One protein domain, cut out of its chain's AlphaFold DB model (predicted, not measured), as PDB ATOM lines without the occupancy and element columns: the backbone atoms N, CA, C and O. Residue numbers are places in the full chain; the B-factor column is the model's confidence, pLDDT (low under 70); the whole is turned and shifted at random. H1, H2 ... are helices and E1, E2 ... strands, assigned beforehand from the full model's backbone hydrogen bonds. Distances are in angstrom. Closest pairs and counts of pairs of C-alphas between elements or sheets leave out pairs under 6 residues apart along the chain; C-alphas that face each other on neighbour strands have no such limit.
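What this domain is: This is residues 10 to 91 and 100 to 123 of the 266 residues of a protein of Planctomycetes bacterium RBG_13_62_9 (UniProt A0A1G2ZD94). Five short helices make the body: H4 and H5 pack on H3, which is nearest the middle, while H2 and then H1 lie on another side with few contacts. At one end residues 10 to 16, a tiny strand turn that holds E1, stick out; toward the opposite side, residues 82 to 91 lead away from H4 to a cut after Gln 91. The printed part has 106 residues, under half of them in named elements, in the order E1 H1 H2 H3 H4 H5, and the class is mostly helix. It is compact, with a radius of gyration of the C-alphas of 14.2 A and spans of 45 by 33 by 27 A.

Where its parts are: Find C-alpha 14 at (135.386, 159.851, 143.970), where strand E1 begins its residues 14 to 16, 6.4 A long. From C-alpha 27 at (150.854, 165.222, 125.479), H1 runs 18.9 A to residue 39. Next come H2, residues 45 to 51, 10.2 A; H3, residues 56 to 64, 12.3 A; and H4, residues 75 to 81, 9.8 A. H5, residues 111 to 122, runs 16.0 A to C-alpha 122 at (149.154, 171.196, 139.694).

How they stand to each other: E1 pairs with no named strand; look at residues 10 to 11, antiparallel to its residues 14 to 15. H1 and H2 are close but not clearly touching, closest at C-alphas 36 and 51, 6.6 A. H3 and H4, a helical hairpin, touch at C-alphas 63 and 75, 5.9 A, their closest. H3 and H5 touch, closest at C-alphas 64 and 117, 5.6 A, at a steep tilt of 44 degrees. Every O i to N i+4 pair is within hydrogen-bond range in H2, H3, H4 and H5; in H1, 8 of 9 are.

The domain as a whole: Residues 92 to 99 are not printed; C-alphas 91 and 100 are 15.0 A apart. No link printed whole is long. Residues 87 to 91 and 100 to 104 have pLDDT under 70.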
ATOM      1  N   LEU A  10     135.370 160.078 136.813       96.38
ATOM      2  CA  LEU A  10     134.682 159.482 137.952       96.38
ATOM      3  C   LEU A  10     135.257 158.084 138.210       96.38
ATOM      4  O   LEU A  10     135.282 157.242 137.314       96.38
ATOM      5  N   GLN A  11     135.679 157.815 139.443       91.25
ATOM      6  CA  GLN A  11     136.080 156.482 139.878       91.25
ATOM      7  C   GLN A  11     135.328 156.097 141.153       91.25
ATOM      8  O   GLN A  11     135.663 156.532 142.256       91.25
ATOM      9  N   GLY A  12     134.315 155.242 141.002       92.12
ATOM     10  CA  GLY A  12     133.414 154.905 142.103       92.12
ATOM     11  C   GLY A  12     132.668 156.154 142.573       92.12
ATOM     12  O   GLY A  12     131.999 156.804 141.777       92.12
ATOM     13  N   SER A  13     132.810 156.503 143.851       93.62
ATOM     14  CA  SER A  13     132.220 157.703 144.461       93.62
ATOM     15  C   SER A  13     133.189 158.890 144.560       93.62
ATOM     16  O   SER A  13     132.901 159.849 145.272       93.62
ATOM     17  N   ALA A  14     134.355 158.819 143.913       93.19
ATOM     18  CA  ALA A  14     135.386 159.851 143.970       93.19
ATOM     19  C   ALA A  14     135.725 160.387 142.576       93.19
ATOM     20  O   ALA A  14     135.633 159.677 141.575       93.19
ATOM     21  N   ILE A  15     136.171 161.641 142.521       94.25
ATOM     22  CA  ILE A  15     136.724 162.246 141.310       94.25
ATOM     23  C   ILE A  15     138.233 161.990 141.300       94.25
ATOM     24  O   ILE A  15     138.928 162.247 142.283       94.25
ATOM     25  N   ARG A  16     138.754 161.490 140.181       94.75
ATOM     26  CA  ARG A  16     140.181 161.282 139.960       94.75
ATOM     27  C   ARG A  16     140.744 162.382 139.073       94.75
ATOM     28  O   ARG A  16     140.229 162.638 137.988       94.75
ATOM     29  N   ALA A  17     141.850 162.964 139.521       96.50
ATOM     30  CA  ALA A  17     142.628 163.914 138.741       96.50
ATOM     31  C   ALA A  17     143.141 163.298 137.431       96.50
ATOM     32  O   ALA A  17     143.701 162.189 137.429       96.50
ATOM     33  N   GLY A  18     142.953 164.049 136.343       97.06
ATOM     34  CA  GLY A  18     143.535 163.755 135.038       97.06
ATOM     35  C   GLY A  18     145.051 163.950 135.028       97.06
ATOM     36  O   GLY A  18     145.618 164.575 135.921       97.06
ATOM     37  N   LEU A  19     145.736 163.404 134.029       97.31
ATOM     38  CA  LEU A  19     147.173 163.621 133.839       97.31
ATOM     39  C   LEU A  19     147.479 165.004 133.243       97.31
ATOM     40  O   LEU A  19     148.584 165.511 133.423       97.31
ATOM     41  N   ASN A  20     146.507 165.631 132.575       96.38
ATOM     42  CA  ASN A  20     146.667 166.926 131.910       96.38
ATOM     43  C   ASN A  20     146.941 168.106 132.861       96.38
ATOM     44  O   ASN A  20     147.458 169.128 132.420       96.38
ATOM     45  N   ILE A  21     146.626 167.979 134.153       96.62
ATOM     46  CA  ILE A  21     146.885 169.031 135.150       96.62
ATOM     47  C   ILE A  21     148.339 169.056 135.638       96.62
ATOM     48  O   ILE A  21     148.732 169.976 136.351       96.62
ATOM     49  N   VAL A  22     149.140 168.035 135.315       96.94
ATOM     50  CA  VAL A  22     150.532 167.945 135.767       96.94
ATOM     51  C   VAL A  22     151.374 168.915 134.946       96.94
ATOM     52  O   VAL A  22     151.657 168.676 133.771       96.94
ATOM     53  N   LYS A  23     151.804 170.017 135.569       92.38
ATOM     54  CA  LYS A  23     152.578 171.066 134.903       92.38
ATOM     55  C   LYS A  23     153.802 170.489 134.200       92.38
ATOM     56  O   LYS A  23     154.628 169.794 134.793       92.38
ATOM     57  N   GLY A  24     153.934 170.844 132.928       89.06
ATOM     58  CA  GLY A  24     155.066 170.470 132.093       89.06
ATOM     59  C   GLY A  24     154.961 169.089 131.454       89.06
ATOM     60  O   GLY A  24     155.695 168.872 130.500       89.06
ATOM     61  N   LEU A  25     154.057 168.200 131.881       94.75
ATOM     62  CA  LEU A  25     153.908 166.875 131.277       94.75
ATOM     63  C   LEU A  25     153.449 166.999 129.812       94.75
ATOM     64  O   LEU A  25     152.430 167.626 129.530       94.75
ATOM     65  N   SER A  26     154.212 166.434 128.871       91.31
ATOM     66  CA  SER A  26     153.877 166.526 127.443       91.31
ATOM     67  C   SER A  26     152.691 165.633 127.071       91.31
ATOM     68  O   SER A  26     152.504 164.566 127.658       91.31
ATOM     69  N   ALA A  27     151.933 166.036 126.046       92.25
ATOM     70  CA  ALA A  27     150.854 165.222 125.479       92.25
ATOM     71  C   ALA A  27     151.363 163.834 125.051       92.25
ATOM     72  O   ALA A  27     150.806 162.828 125.474       92.25
ATOM     73  N   ASP A  28     152.511 163.780 124.365       93.38
ATOM     74  CA  ASP A  28     153.154 162.522 123.963       93.38
ATOM     75  C   ASP A  28     153.426 161.582 125.149       93.38
ATOM     76  O   ASP A  28     153.273 160.366 125.039       93.38
ATOM     77  N   ALA A  29     153.830 162.127 126.305       95.31
ATOM     78  CA  ALA A  29     154.065 161.324 127.499       95.31
ATOM     79  C   ALA A  29     152.746 160.790 128.079       95.31
ATOM     80  O   ALA A  29     152.699 159.637 128.508       95.31
ATOM     81  N   ILE A  30     151.679 161.595 128.077       96.81
ATOM     82  CA  ILE A  30     150.339 161.177 128.519       96.81
ATOM     83  C   ILE A  30     149.808 160.054 127.621       96.81
ATOM     84  O   ILE A  30     149.382 159.014 128.130       96.81
ATOM     85  N   ASP A  31     149.892 160.226 126.304       96.44
ATOM     86  CA  ASP A  31     149.436 159.233 125.332       96.44
ATOM     87  C   ASP A  31     150.220 157.925 125.474       96.44
ATOM     88  O   ASP A  31     149.623 156.849 125.583       96.44
ATOM     89  N   ALA A  32     151.547 158.011 125.606       97.00
ATOM     90  CA  ALA A  32     152.396 156.850 125.847       97.00
ATOM     91  C   ALA A  32     152.048 156.134 127.166       97.00
ATOM     92  O   ALA A  32     151.995 154.903 127.204       97.00
ATOM     93  N   ILE A  33     151.766 156.873 128.249       97.75
ATOM     94  CA  ILE A  33     151.299 156.289 129.517       97.75
ATOM     95  C   ILE A  33     150.013 155.489 129.297       97.75
ATOM     96  O   ILE A  33     149.913 154.348 129.760       97.75
ATOM     97  N   ILE A  34     149.029 156.077 128.617       97.31
ATOM     98  CA  ILE A  34     147.713 155.463 128.415       97.31
ATOM     99  C   ILE A  34     147.826 154.229 127.520       97.31
ATOM    100  O   ILE A  34     147.256 153.186 127.852       97.31
ATOM    101  N   GLU A  35     148.589 154.311 126.431       97.19
ATOM    102  CA  GLU A  35     148.808 153.195 125.513       97.19
ATOM    103  C   GLU A  35     149.510 152.020 126.212       97.19
ATOM    104  O   GLU A  35     149.051 150.878 126.135       97.19
ATOM    105  N   GLN A  36     150.591 152.285 126.952       97.88
ATOM    106  CA  GLN A  36     151.349 151.238 127.644       97.88
ATOM    107  C   GLN A  36     150.545 150.605 128.784       97.88
ATOM    108  O   GLN A  36     150.580 149.386 128.962       97.88
ATOM    109  N   ARG A  37     149.745 151.401 129.506       96.44
ATOM    110  CA  ARG A  37     148.847 150.908 130.560       96.44
ATOM    111  C   ARG A  37     147.771 149.961 130.028       96.44
ATOM    112  O   ARG A  37     147.400 149.024 130.735       96.44
ATOM    113  N   ARG A  38     147.254 150.199 128.813       95.75
ATOM    114  CA  ARG A  38     146.262 149.316 128.166       95.75
ATOM    115  C   ARG A  38     146.826 147.923 127.890       95.75
ATOM    116  O   ARG A  38     146.075 146.958 127.959       95.75
ATOM    117  N   LYS A  39     148.132 147.817 127.614       96.75
ATOM    118  CA  LYS A  39     148.820 146.529 127.415       96.75
ATOM    119  C   LYS A  39     148.973 145.785 128.740       96.75
ATOM    120  O   LYS A  39     148.620 144.616 128.839       96.75
ATOM    121  N   ALA A  40     149.479 146.467 129.765       96.88
ATOM    122  CA  ALA A  40     149.531 145.959 131.130       96.88
ATOM    123  C   ALA A  40     149.737 147.106 132.123       96.88
ATOM    124  O   ALA A  40     150.428 148.081 131.826       96.88
ATOM    125  N   LYS A  41     149.214 146.952 133.344       97.50
ATOM    126  CA  LYS A  41     149.489 147.888 134.445       97.50
ATOM    127  C   LYS A  41     150.995 147.995 134.712       97.50
ATOM    128  O   LYS A  41     151.730 147.017 134.547       97.50
ATOM    129  N   PHE A  42     151.428 149.176 135.150       97.94
ATOM    130  CA  PHE A  42     152.793 149.400 135.619       97.94
ATOM    131  C   PHE A  42     152.973 148.746 136.987       97.94
ATOM    132  O   PHE A  42     152.129 148.944 137.868       97.94
ATOM    133  N   LYS A  43     154.048 147.968 137.141       95.38
ATOM    134  CA  LYS A  43     154.363 147.246 138.384       95.38
ATOM    135  C   LYS A  43     155.108 148.121 139.386       95.38
ATOM    136  O   LYS A  43     154.760 148.149 140.559       95.38
ATOM    137  N   ASP A  44     156.105 148.842 138.892       94.00
ATOM    138  CA  ASP A  44     156.988 149.695 139.675       94.00
ATOM    139  C   ASP A  44     157.496 150.876 138.828       94.00
ATOM    140  O   ASP A  44     157.153 151.032 137.647       94.00
ATOM    141  N   ILE A  45     158.284 151.750 139.454       93.94
ATOM    142  CA  ILE A  45     158.825 152.949 138.812       93.94
ATOM    143  C   ILE A  45     159.789 152.627 137.660       93.94
ATOM    144  O   ILE A  45     159.844 153.377 136.683       93.94
ATOM    145  N   ASP A  46     160.525 151.518 137.724       91.69
ATOM    146  CA  ASP A  46     161.482 151.138 136.688       91.69
ATOM    147  C   ASP A  46     160.769 150.510 135.481       91.69
ATOM    148  O   ASP A  46     161.129 150.793 134.340       91.69
ATOM    149  N   ASP A  47     159.707 149.731 135.695       94.88
ATOM    150  CA  ASP A  47     158.791 149.252 134.653       94.88
ATOM    151  C   ASP A  47     158.150 150.422 133.891       94.88
ATOM    152  O   ASP A  47     158.136 150.437 132.658       94.88
ATOM    153  N   LEU A  48     157.713 151.465 134.604       95.81
ATOM    154  CA  LEU A  48     157.216 152.694 133.985       95.81
ATOM    155  C   LEU A  48     158.284 153.372 133.108       95.81
ATOM    156  O   LEU A  48     158.009 153.716 131.959       95.81
ATOM    157  N   ARG A  49     159.508 153.531 133.625       94.25
ATOM    158  CA  ARG A  49     160.638 154.150 132.906       94.25
ATOM    159  C   ARG A  49     161.103 153.348 131.689       94.25
ATOM    160  O   ARG A  49     161.628 153.942 130.750       94.25
ATOM    161  N   ARG A  50     160.957 152.017 131.706       93.56
ATOM    162  CA  ARG A  50     161.266 151.148 130.556       93.56
ATOM    163  C   ARG A  50     160.242 151.311 129.437       93.56
ATOM    164  O   ARG A  50     160.617 151.318 128.270       93.56
ATOM    165  N   ARG A  51     158.957 151.428 129.788       95.50
ATOM    166  CA  ARG A  51     157.852 151.449 128.815       95.50
ATOM    167  C   ARG A  51     157.543 152.832 128.256       95.50
ATOM    168  O   ARG A  51     157.043 152.927 127.140       95.50
ATOM    169  N   VAL A  52     157.809 153.890 129.020       95.69
ATOM    170  CA  VAL A  52     157.510 155.270 128.625       95.69
ATOM    171  C   VAL A  52     158.755 156.133 128.769       95.69
ATOM    172  O   VAL A  52     159.420 156.143 129.806       95.69
ATOM    173  N   ARG A  53     159.059 156.897 127.716       92.19
ATOM    174  CA  ARG A  53     160.167 157.849 127.726       92.19
ATOM    175  C   ARG A  53     159.709 159.167 128.342       92.19
ATOM    176  O   ARG A  53     158.804 159.810 127.826       92.19
ATOM    177  N   PHE A  54     160.380 159.588 129.407       91.38
ATOM    178  CA  PHE A  54     160.113 160.857 130.081       91.38
ATOM    179  C   PHE A  54     161.286 161.813 129.933       91.38
ATOM    180  O   PHE A  54     162.448 161.396 129.975       91.38
ATOM    181  N   ARG A  55     161.001 163.117 129.870       89.00
ATOM    182  CA  ARG A  55     162.005 164.107 130.269       89.00
ATOM    183  C   ARG A  55     162.116 164.070 131.792       89.00
ATOM    184  O   ARG A  55     161.153 163.738 132.483       89.00
ATOM    185  N   ARG A  56     163.284 164.424 132.335       81.88
ATOM    186  CA  ARG A  56     163.506 164.393 133.794       81.88
ATOM    187  C   ARG A  56     162.429 165.154 134.596       81.88
ATOM    188  O   ARG A  56     161.920 164.547 135.536       81.88
ATOM    189  N   PRO A  57     162.017 166.383 134.215       90.50
ATOM    190  CA  PRO A  57     160.991 167.118 134.959       90.50
ATOM    191  C   PRO A  57     159.627 166.418 134.980       90.50
ATOM    192  O   PRO A  57     158.942 166.449 135.995       90.50
ATOM    193  N   ASP A  58     159.253 165.738 133.892       93.38
ATOM    194  CA  ASP A  58     157.940 165.100 133.749       93.38
ATOM    195  C   ASP A  58     157.755 163.990 134.795       93.38
ATOM    196  O   ASP A  58     156.775 163.968 135.540       93.38
ATOM    197  N   LEU A  59     158.738 163.088 134.898       94.12
ATOM    198  CA  LEU A  59     158.678 161.973 135.844       94.12
ATOM    199  C   LEU A  59     158.818 162.440 137.298       94.12
ATOM    200  O   LEU A  59     158.165 161.888 138.181       94.12
ATOM    201  N   GLN A  60     159.636 163.467 137.551       95.00
ATOM    202  CA  GLN A  60     159.744 164.070 138.880       95.00
ATOM    203  C   GLN A  60     158.403 164.663 139.321       95.00
ATOM    204  O   GLN A  60     157.962 164.378 140.428       95.00
ATOM    205  N   ASN A  61     157.716 165.402 138.447       96.31
ATOM    206  CA  ASN A  61     156.415 165.998 138.749       96.31
ATOM    207  C   ASN A  61     155.335 164.939 139.008       96.31
ATOM    208  O   ASN A  61     154.567 165.070 139.962       96.31
ATOM    209  N   LEU A  62     155.322 163.851 138.229       97.31
ATOM    210  CA  LEU A  62     154.433 162.706 138.469       97.31
ATOM    211  C   LEU A  62     154.666 162.063 139.845       97.31
ATOM    212  O   LEU A  62     153.707 161.673 140.514       97.31
ATOM    213  N   ILE A  63     155.922 161.969 140.292       96.50
ATOM    214  CA  ILE A  63     156.242 161.484 141.640       96.50
ATOM    215  C   ILE A  63     155.832 162.517 142.695       96.50
ATOM    216  O   ILE A  63     155.174 162.155 143.666       96.50
ATOM    217  N   HIS A  64     156.165 163.795 142.503       95.69
ATOM    218  CA  HIS A  64     155.878 164.877 143.446       95.69
ATOM    219  C   HIS A  64     154.388 165.027 143.756       95.69
ATOM    220  O   HIS A  64     154.050 165.197 144.924       95.69
ATOM    221  N   VAL A  65     153.508 164.885 142.758       95.75
ATOM    222  CA  VAL A  65     152.042 164.947 142.932       95.75
ATOM    223  C   VAL A  65     151.427 163.620 143.408       95.75
ATOM    224  O   VAL A  65     150.235 163.533 143.687       95.75
ATOM    225  N   GLY A  66     152.221 162.552 143.502       95.81
ATOM    226  CA  GLY A  66     151.755 161.242 143.956       95.81
ATOM    227  C   GLY A  66     151.083 160.375 142.900       95.81
ATOM    228  O   GLY A  66     150.518 159.328 143.218       95.81
ATOM    229  N   ALA A  67     151.187 160.730 141.616       96.94
ATOM    230  CA  ALA A  67     150.686 159.877 140.539       96.94
ATOM    231  C   ALA A  67     151.354 158.485 140.550       96.94
ATOM    232  O   ALA A  67     150.744 157.519 140.071       96.94
ATOM    233  N   CYS A  68     152.574 158.400 141.101       96.81
ATOM    234  CA  CYS A  68     153.410 157.207 141.244       96.81
ATOM    235  C   CYS A  68     153.394 156.571 142.650       96.81
ATOM    236  O   CYS A  68     154.152 155.631 142.858       96.81
ATOM    237  N   ASP A  69     152.552 157.012 143.596       95.12
ATOM    238  CA  ASP A  69     152.581 156.509 144.990       95.12
ATOM    239  C   ASP A  69     152.349 154.987 145.105       95.12
ATOM    240  O   ASP A  69     152.791 154.360 146.059       95.12
ATOM    241  N   GLY A  70     151.706 154.365 144.110       93.94
ATOM    242  CA  GLY A  70     151.534 152.908 144.028       93.94
ATOM    243  C   GLY A  70     152.643 152.148 143.286       93.94
ATOM    244  O   GLY A  70     152.434 150.982 142.968       93.94
ATOM    245  N   LEU A  71     153.758 152.795 142.926       94.88
ATOM    246  CA  LEU A  71     154.842 152.224 142.104       94.88
ATOM    247  C   LEU A  71     156.201 152.152 142.823       94.88
ATOM    248  O   LEU A  71     157.207 151.791 142.209       94.88
ATOM    249  N   GLY A  72     156.261 152.511 144.102       90.56
ATOM    250  CA  GLY A  72     157.488 152.502 144.889       90.56
ATOM    251  C   GLY A  72     157.211 152.773 146.368       90.56
ATOM    252  O   GLY A  72     156.063 153.006 146.733       90.56
ATOM    253  N   PRO A  73     158.245 152.736 147.226       90.25
ATOM    254  CA  PRO A  73     158.056 152.815 148.674       90.25
ATOM    255  C   PRO A  73     157.672 154.219 149.158       90.25
ATOM    256  O   PRO A  73     156.688 154.373 149.872       90.25
ATOM    257  N   THR A  74     158.433 155.247 148.771       94.50
ATOM    258  CA  THR A  74     158.172 156.651 149.128       94.50
ATOM    259  C   THR A  74     158.547 157.573 147.971       94.50
ATOM    260  O   THR A  74     159.355 157.207 147.104       94.50
ATOM    261  N   ARG A  75     157.986 158.791 147.937       95.19
ATOM    262  CA  ARG A  75     158.321 159.773 146.889       95.19
ATOM    263  C   ARG A  75     159.824 160.115 146.886       95.19
ATOM    264  O   ARG A  75     160.421 160.048 145.806       95.19
ATOM    265  N   PRO A  76     160.488 160.381 148.034       94.81
ATOM    266  CA  PRO A  76     161.934 160.628 148.076       94.81
ATOM    267  C   PRO A  76     162.767 159.449 147.579       94.81
ATOM    268  O   PRO A  76     163.719 159.642 146.823       94.81
ATOM    269  N   ALA A  77     162.387 158.228 147.957       92.06
ATOM    270  CA  ALA A  77     163.058 157.015 147.516       92.06
ATOM    271  C   ALA A  77     162.992 156.845 145.989       92.06
ATOM    272  O   ALA A  77     164.017 156.598 145.348       92.06
ATOM    273  N   MET A  78     161.815 157.053 145.385       93.19
ATOM    274  CA  MET A  78     161.659 157.019 143.927       93.19
ATOM    275  C   MET A  78     162.478 158.118 143.237       93.19
ATOM    276  O   MET A  78     163.183 157.831 142.270       93.19
ATOM    277  N   LEU A  79     162.445 159.353 143.751       93.62
ATOM    278  CA  LEU A  79     163.226 160.478 143.217       93.62
ATOM    279  C   LEU A  79     164.735 160.222 143.285       93.62
ATOM    280  O   LEU A  79     165.451 160.504 142.322       93.62
ATOM    281  N   ASN A  80     165.224 159.659 144.393       90.50
ATOM    282  CA  ASN A  80     166.616 159.240 144.520       90.50
ATOM    283  C   ASN A  80     166.951 158.141 143.496       90.50
ATOM    284  O   ASN A  80     167.968 158.217 142.809       90.50
ATOM    285  N   GLY A  81     166.043 157.179 143.311       87.88
ATOM    286  CA  GLY A  81     166.156 156.106 142.325       87.88
ATOM    287  C   GLY A  81     166.305 156.582 140.873       87.88
ATOM    288  O   GLY A  81     166.968 155.902 140.080       87.88
ATOM    289  N   LEU A  82     165.760 157.756 140.525       89.00
ATOM    290  CA  LEU A  82     165.879 158.348 139.184       89.00
ATOM    291  C   LEU A  82     167.306 158.792 138.830       89.00
ATOM    292  O   LEU A  82     167.607 158.978 137.650       89.00
ATOM    293  N   ARG A  83     168.185 158.964 139.826       85.62
ATOM    294  CA  ARG A  83     169.593 159.350 139.619       85.62
ATOM    295  C   ARG A  83     170.413 158.233 138.980       85.62
ATOM    296  O   ARG A  83     171.433 158.509 138.355       85.62
ATOM    297  N   PHE A  84     169.951 156.995 139.109       84.38
ATOM    298  CA  PHE A  84     170.646 155.811 138.625       84.38
ATOM    299  C   PHE A  84     170.023 155.296 137.321       84.38
ATOM    300  O   PHE A  84     168.813 155.428 137.082       84.38
ATOM    301  N   ALA A  85     170.853 154.674 136.480       82.56
ATOM    302  CA  ALA A  85     170.410 154.006 135.260       82.56
ATOM    303  C   ALA A  85     169.421 152.867 135.569       82.56
ATOM    304  O   ALA A  85     169.338 152.377 136.700       82.56
ATOM    305  N   LEU A  86     168.624 152.464 134.578       82.56
ATOM    306  CA  LEU A  86     167.760 151.295 134.730       82.56
ATOM    307  C   LEU A  86     168.616 150.023 134.825       82.56
ATOM    308  O   LEU A  86     169.609 149.934 134.103       82.56
ATOM    309  N   PRO A  87     168.250 149.049 135.678       68.88
ATOM    310  CA  PRO A  87     168.937 147.763 135.713       68.88
ATOM    311  C   PRO A  87     168.833 147.076 134.347       68.88
ATOM    312  O   PRO A  87     167.735 146.985 133.785       68.88
ATOM    313  N   GLN A  88     169.962 146.602 133.823       66.44
ATOM    314  CA  GLN A  88     170.014 145.803 132.602       66.44
ATOM    315  C   GLN A  88     169.738 144.338 132.970       66.44
ATOM    316  O   GLN A  88     170.381 143.802 133.866       66.44
ATOM    317  N   GLU A  89     168.777 143.690 132.310       60.38
ATOM    318  CA  GLU A  89     168.248 142.377 132.733       60.38
ATOM    319  C   GLU A  89     169.226 141.187 132.593       60.38
ATOM    320  O   GLU A  89     168.852 140.075 132.949       60.38
ATOM    321  N   ALA A  90     170.458 141.360 132.089       54.69
ATOM    322  CA  ALA A  90     171.226 140.205 131.603       54.69
ATOM    323  C   ALA A  90     172.766 140.250 131.672       54.69
ATOM    324  O   ALA A  90     173.388 139.498 130.928       54.69
ATOM    325  N   GLN A  91     173.422 141.048 132.527       51.75
ATOM    326  CA  GLN A  91     174.870 140.860 132.765       51.75
ATOM    327  C   GLN A  91     175.252 141.086 134.237       51.75
ATOM    328  O   GLN A  91     175.329 142.242 134.652       51.75
ATOM    329  N   SER A 100     173.614 146.386 145.316       51.03
ATOM    330  CA  SER A 100     172.746 146.789 146.419       51.03
ATOM    331  C   SER A 100     172.254 148.213 146.184       51.03
ATOM    332  O   SER A 100     172.550 149.158 146.912       51.03
ATOM    333  N   ARG A 101     171.383 148.358 145.182       53.50
ATOM    334  CA  ARG A 101     170.400 149.440 145.130       53.50
ATOM    335  C   ARG A 101     169.372 149.165 146.227       53.50
ATOM    336  O   ARG A 101     168.188 148.994 145.955       53.50
ATOM    337  N   ALA A 102     169.844 149.054 147.472       52.19
ATOM    338  CA  ALA A 102     169.013 149.240 148.630       52.19
ATOM    339  C   ALA A 102     168.459 150.637 148.413       52.19
ATOM    340  O   ALA A 102     169.162 151.639 148.550       52.19
ATOM    341  N   ILE A 103     167.229 150.690 147.914       54.03
ATOM    342  CA  ILE A 103     166.405 151.865 148.044       54.03
ATOM    343  C   ILE A 103     166.328 152.021 149.552       54.03
ATOM    344  O   ILE A 103     165.521 151.366 150.208       54.03
ATOM    345  N   GLU A 104     167.281 152.770 150.105       59.19
ATOM    346  CA  GLU A 104     167.260 153.168 151.492       59.19
ATOM    347  C   GLU A 104     165.852 153.712 151.680       59.19
ATOM    348  O   GLU A 104     165.392 154.515 150.857       59.19
ATOM    349  N   SER A 105     165.106 153.144 152.627       70.31
ATOM    350  CA  SER A 105     163.714 153.516 152.846       70.31
ATOM    351  C   SER A 105     163.716 154.932 153.403       70.31
ATOM    352  O   SER A 105     163.624 155.139 154.612       70.31
ATOM    353  N   LEU A 106     163.888 155.906 152.512       85.75
ATOM    354  CA  LEU A 106     163.866 157.310 152.842       85.75
ATOM    355  C   LEU A 106     162.467 157.604 153.377       85.75
ATOM    356  O   LEU A 106     161.489 157.198 152.733       85.75
ATOM    357  N   PRO A 107     162.357 158.276 154.534       90.50
ATOM    358  CA  PRO A 107     161.065 158.622 155.097       90.50
ATOM    359  C   PRO A 107     160.264 159.414 154.067       90.50
ATOM    360  O   PRO A 107     160.816 160.228 153.323       90.50
ATOM    361  N   ASP A 108     158.967 159.135 153.995       92.69
ATOM    362  CA  ASP A 108     158.100 159.850 153.069       92.69
ATOM    363  C   ASP A 108     157.909 161.305 153.511       92.69
ATOM    364  O   ASP A 108     158.142 161.668 154.667       92.69
ATOM    365  N   TYR A 109     157.462 162.140 152.578       91.94
ATOM    366  CA  TYR A 109     157.107 163.517 152.882       91.94
ATOM    367  C   TYR A 109     155.969 163.584 153.903       91.94
ATOM    368  O   TYR A 109     154.992 162.829 153.824       91.94
ATOM    369  N   ASP A 110     156.062 164.543 154.824       94.19
ATOM    370  CA  ASP A 110     154.921 164.910 155.651       94.19
ATOM    371  C   ASP A 110     153.794 165.526 154.795       94.19
ATOM    372  O   ASP A 110     153.938 165.795 153.596       94.19
ATOM    373  N   ARG A 111     152.628 165.740 155.408       93.75
ATOM    374  CA  ARG A 111     151.452 166.264 154.695       93.75
ATOM    375  C   ARG A 111     151.669 167.674 154.138       93.75
ATOM    376  O   ARG A 111     151.078 167.999 153.113       93.75
ATOM    377  N   VAL A 112     152.495 168.492 154.788       92.88
ATOM    378  CA  VAL A 112     152.758 169.879 154.378       92.88
ATOM    379  C   VAL A 112     153.667 169.898 153.154       92.88
ATOM    380  O   VAL A 112     153.378 170.595 152.186       92.88
ATOM    381  N   ALA A 113     154.713 169.075 153.148       93.50
ATOM    382  CA  ALA A 113     155.603 168.898 152.010       93.50
ATOM    383  C   ALA A 113     154.872 168.285 150.801       93.50
ATOM    384  O   ALA A 113     155.098 168.719 149.670       93.50
ATOM    385  N   LYS A 114     153.952 167.331 151.019       95.88
ATOM    386  CA  LYS A 114     153.080 166.813 149.947       95.88
ATOM    387  C   LYS A 114     152.182 167.904 149.372       95.88
ATOM    388  O   LYS A 114     152.147 168.063 148.157       95.88
ATOM    389  N   LEU A 115     151.518 168.678 150.232       95.31
ATOM    390  CA  LEU A 115     150.680 169.800 149.812       95.31
ATOM    391  C   LEU A 115     151.468 170.824 148.983       95.31
ATOM    392  O   LEU A 115     151.005 171.240 147.926       95.31
ATOM    393  N   ALA A 116     152.660 171.215 149.442       93.38
ATOM    394  CA  ALA A 116     153.508 172.161 148.721       93.38
ATOM    395  C   ALA A 116     153.833 171.654 147.307       93.38
ATOM    396  O   ALA A 116     153.633 172.369 146.328       93.38
ATOM    397  N   ALA A 117     154.226 170.382 147.186       95.00
ATOM    398  CA  ALA A 117     154.500 169.757 145.896       95.00
ATOM    399  C   ALA A 117     153.259 169.694 144.981       95.00
ATOM    400  O   ALA A 117     153.366 169.912 143.776       95.00
ATOM    401  N   GLU A 118     152.078 169.410 145.531       96.75
ATOM    402  CA  GLU A 118     150.817 169.380 144.781       96.75
ATOM    403  C   GLU A 118     150.451 170.761 144.222       96.75
ATOM    404  O   GLU A 118     150.113 170.874 143.039       96.75
ATOM    405  N   LEU A 119     150.585 171.815 145.033       93.75
ATOM    406  CA  LEU A 119     150.336 173.197 144.614       93.75
ATOM    407  C   LEU A 119     151.348 173.665 143.561       93.75
ATOM    408  O   LEU A 119     150.948 174.256 142.559       93.75
ATOM    409  N   ASP A 120     152.630 173.341 143.724       94.31
ATOM    410  CA  ASP A 120     153.677 173.724 142.768       94.31
ATOM    411  C   ASP A 120     153.509 173.041 141.401       94.31
ATOM    412  O   ASP A 120     153.777 173.640 140.350       94.31
ATOM    413  N   VAL A 121     153.074 171.777 141.407       95.81
ATOM    414  CA  VAL A 121     152.967 170.947 140.199       95.81
ATOM    415  C   VAL A 121     151.608 171.070 139.518       95.81
ATOM    416  O   VAL A 121     151.550 171.000 138.293       95.81
ATOM    417  N   THR A 122     150.517 171.227 140.264       95.88
ATOM    418  CA  THR A 122     149.154 171.196 139.694       95.88
ATOM    419  C   THR A 122     148.303 172.407 140.034       95.88
ATOM    420  O   THR A 122     147.280 172.622 139.390       95.88
ATOM    421  N   GLY A 123     148.683 173.186 141.049       92.81
ATOM    422  CA  GLY A 123     147.827 174.228 141.613       92.81
ATOM    423  C   GLY A 123     146.610 173.694 142.374       92.81
ATOM    424  O   GLY A 123     145.792 174.493 142.819       92.81
TER     425      GLY A 123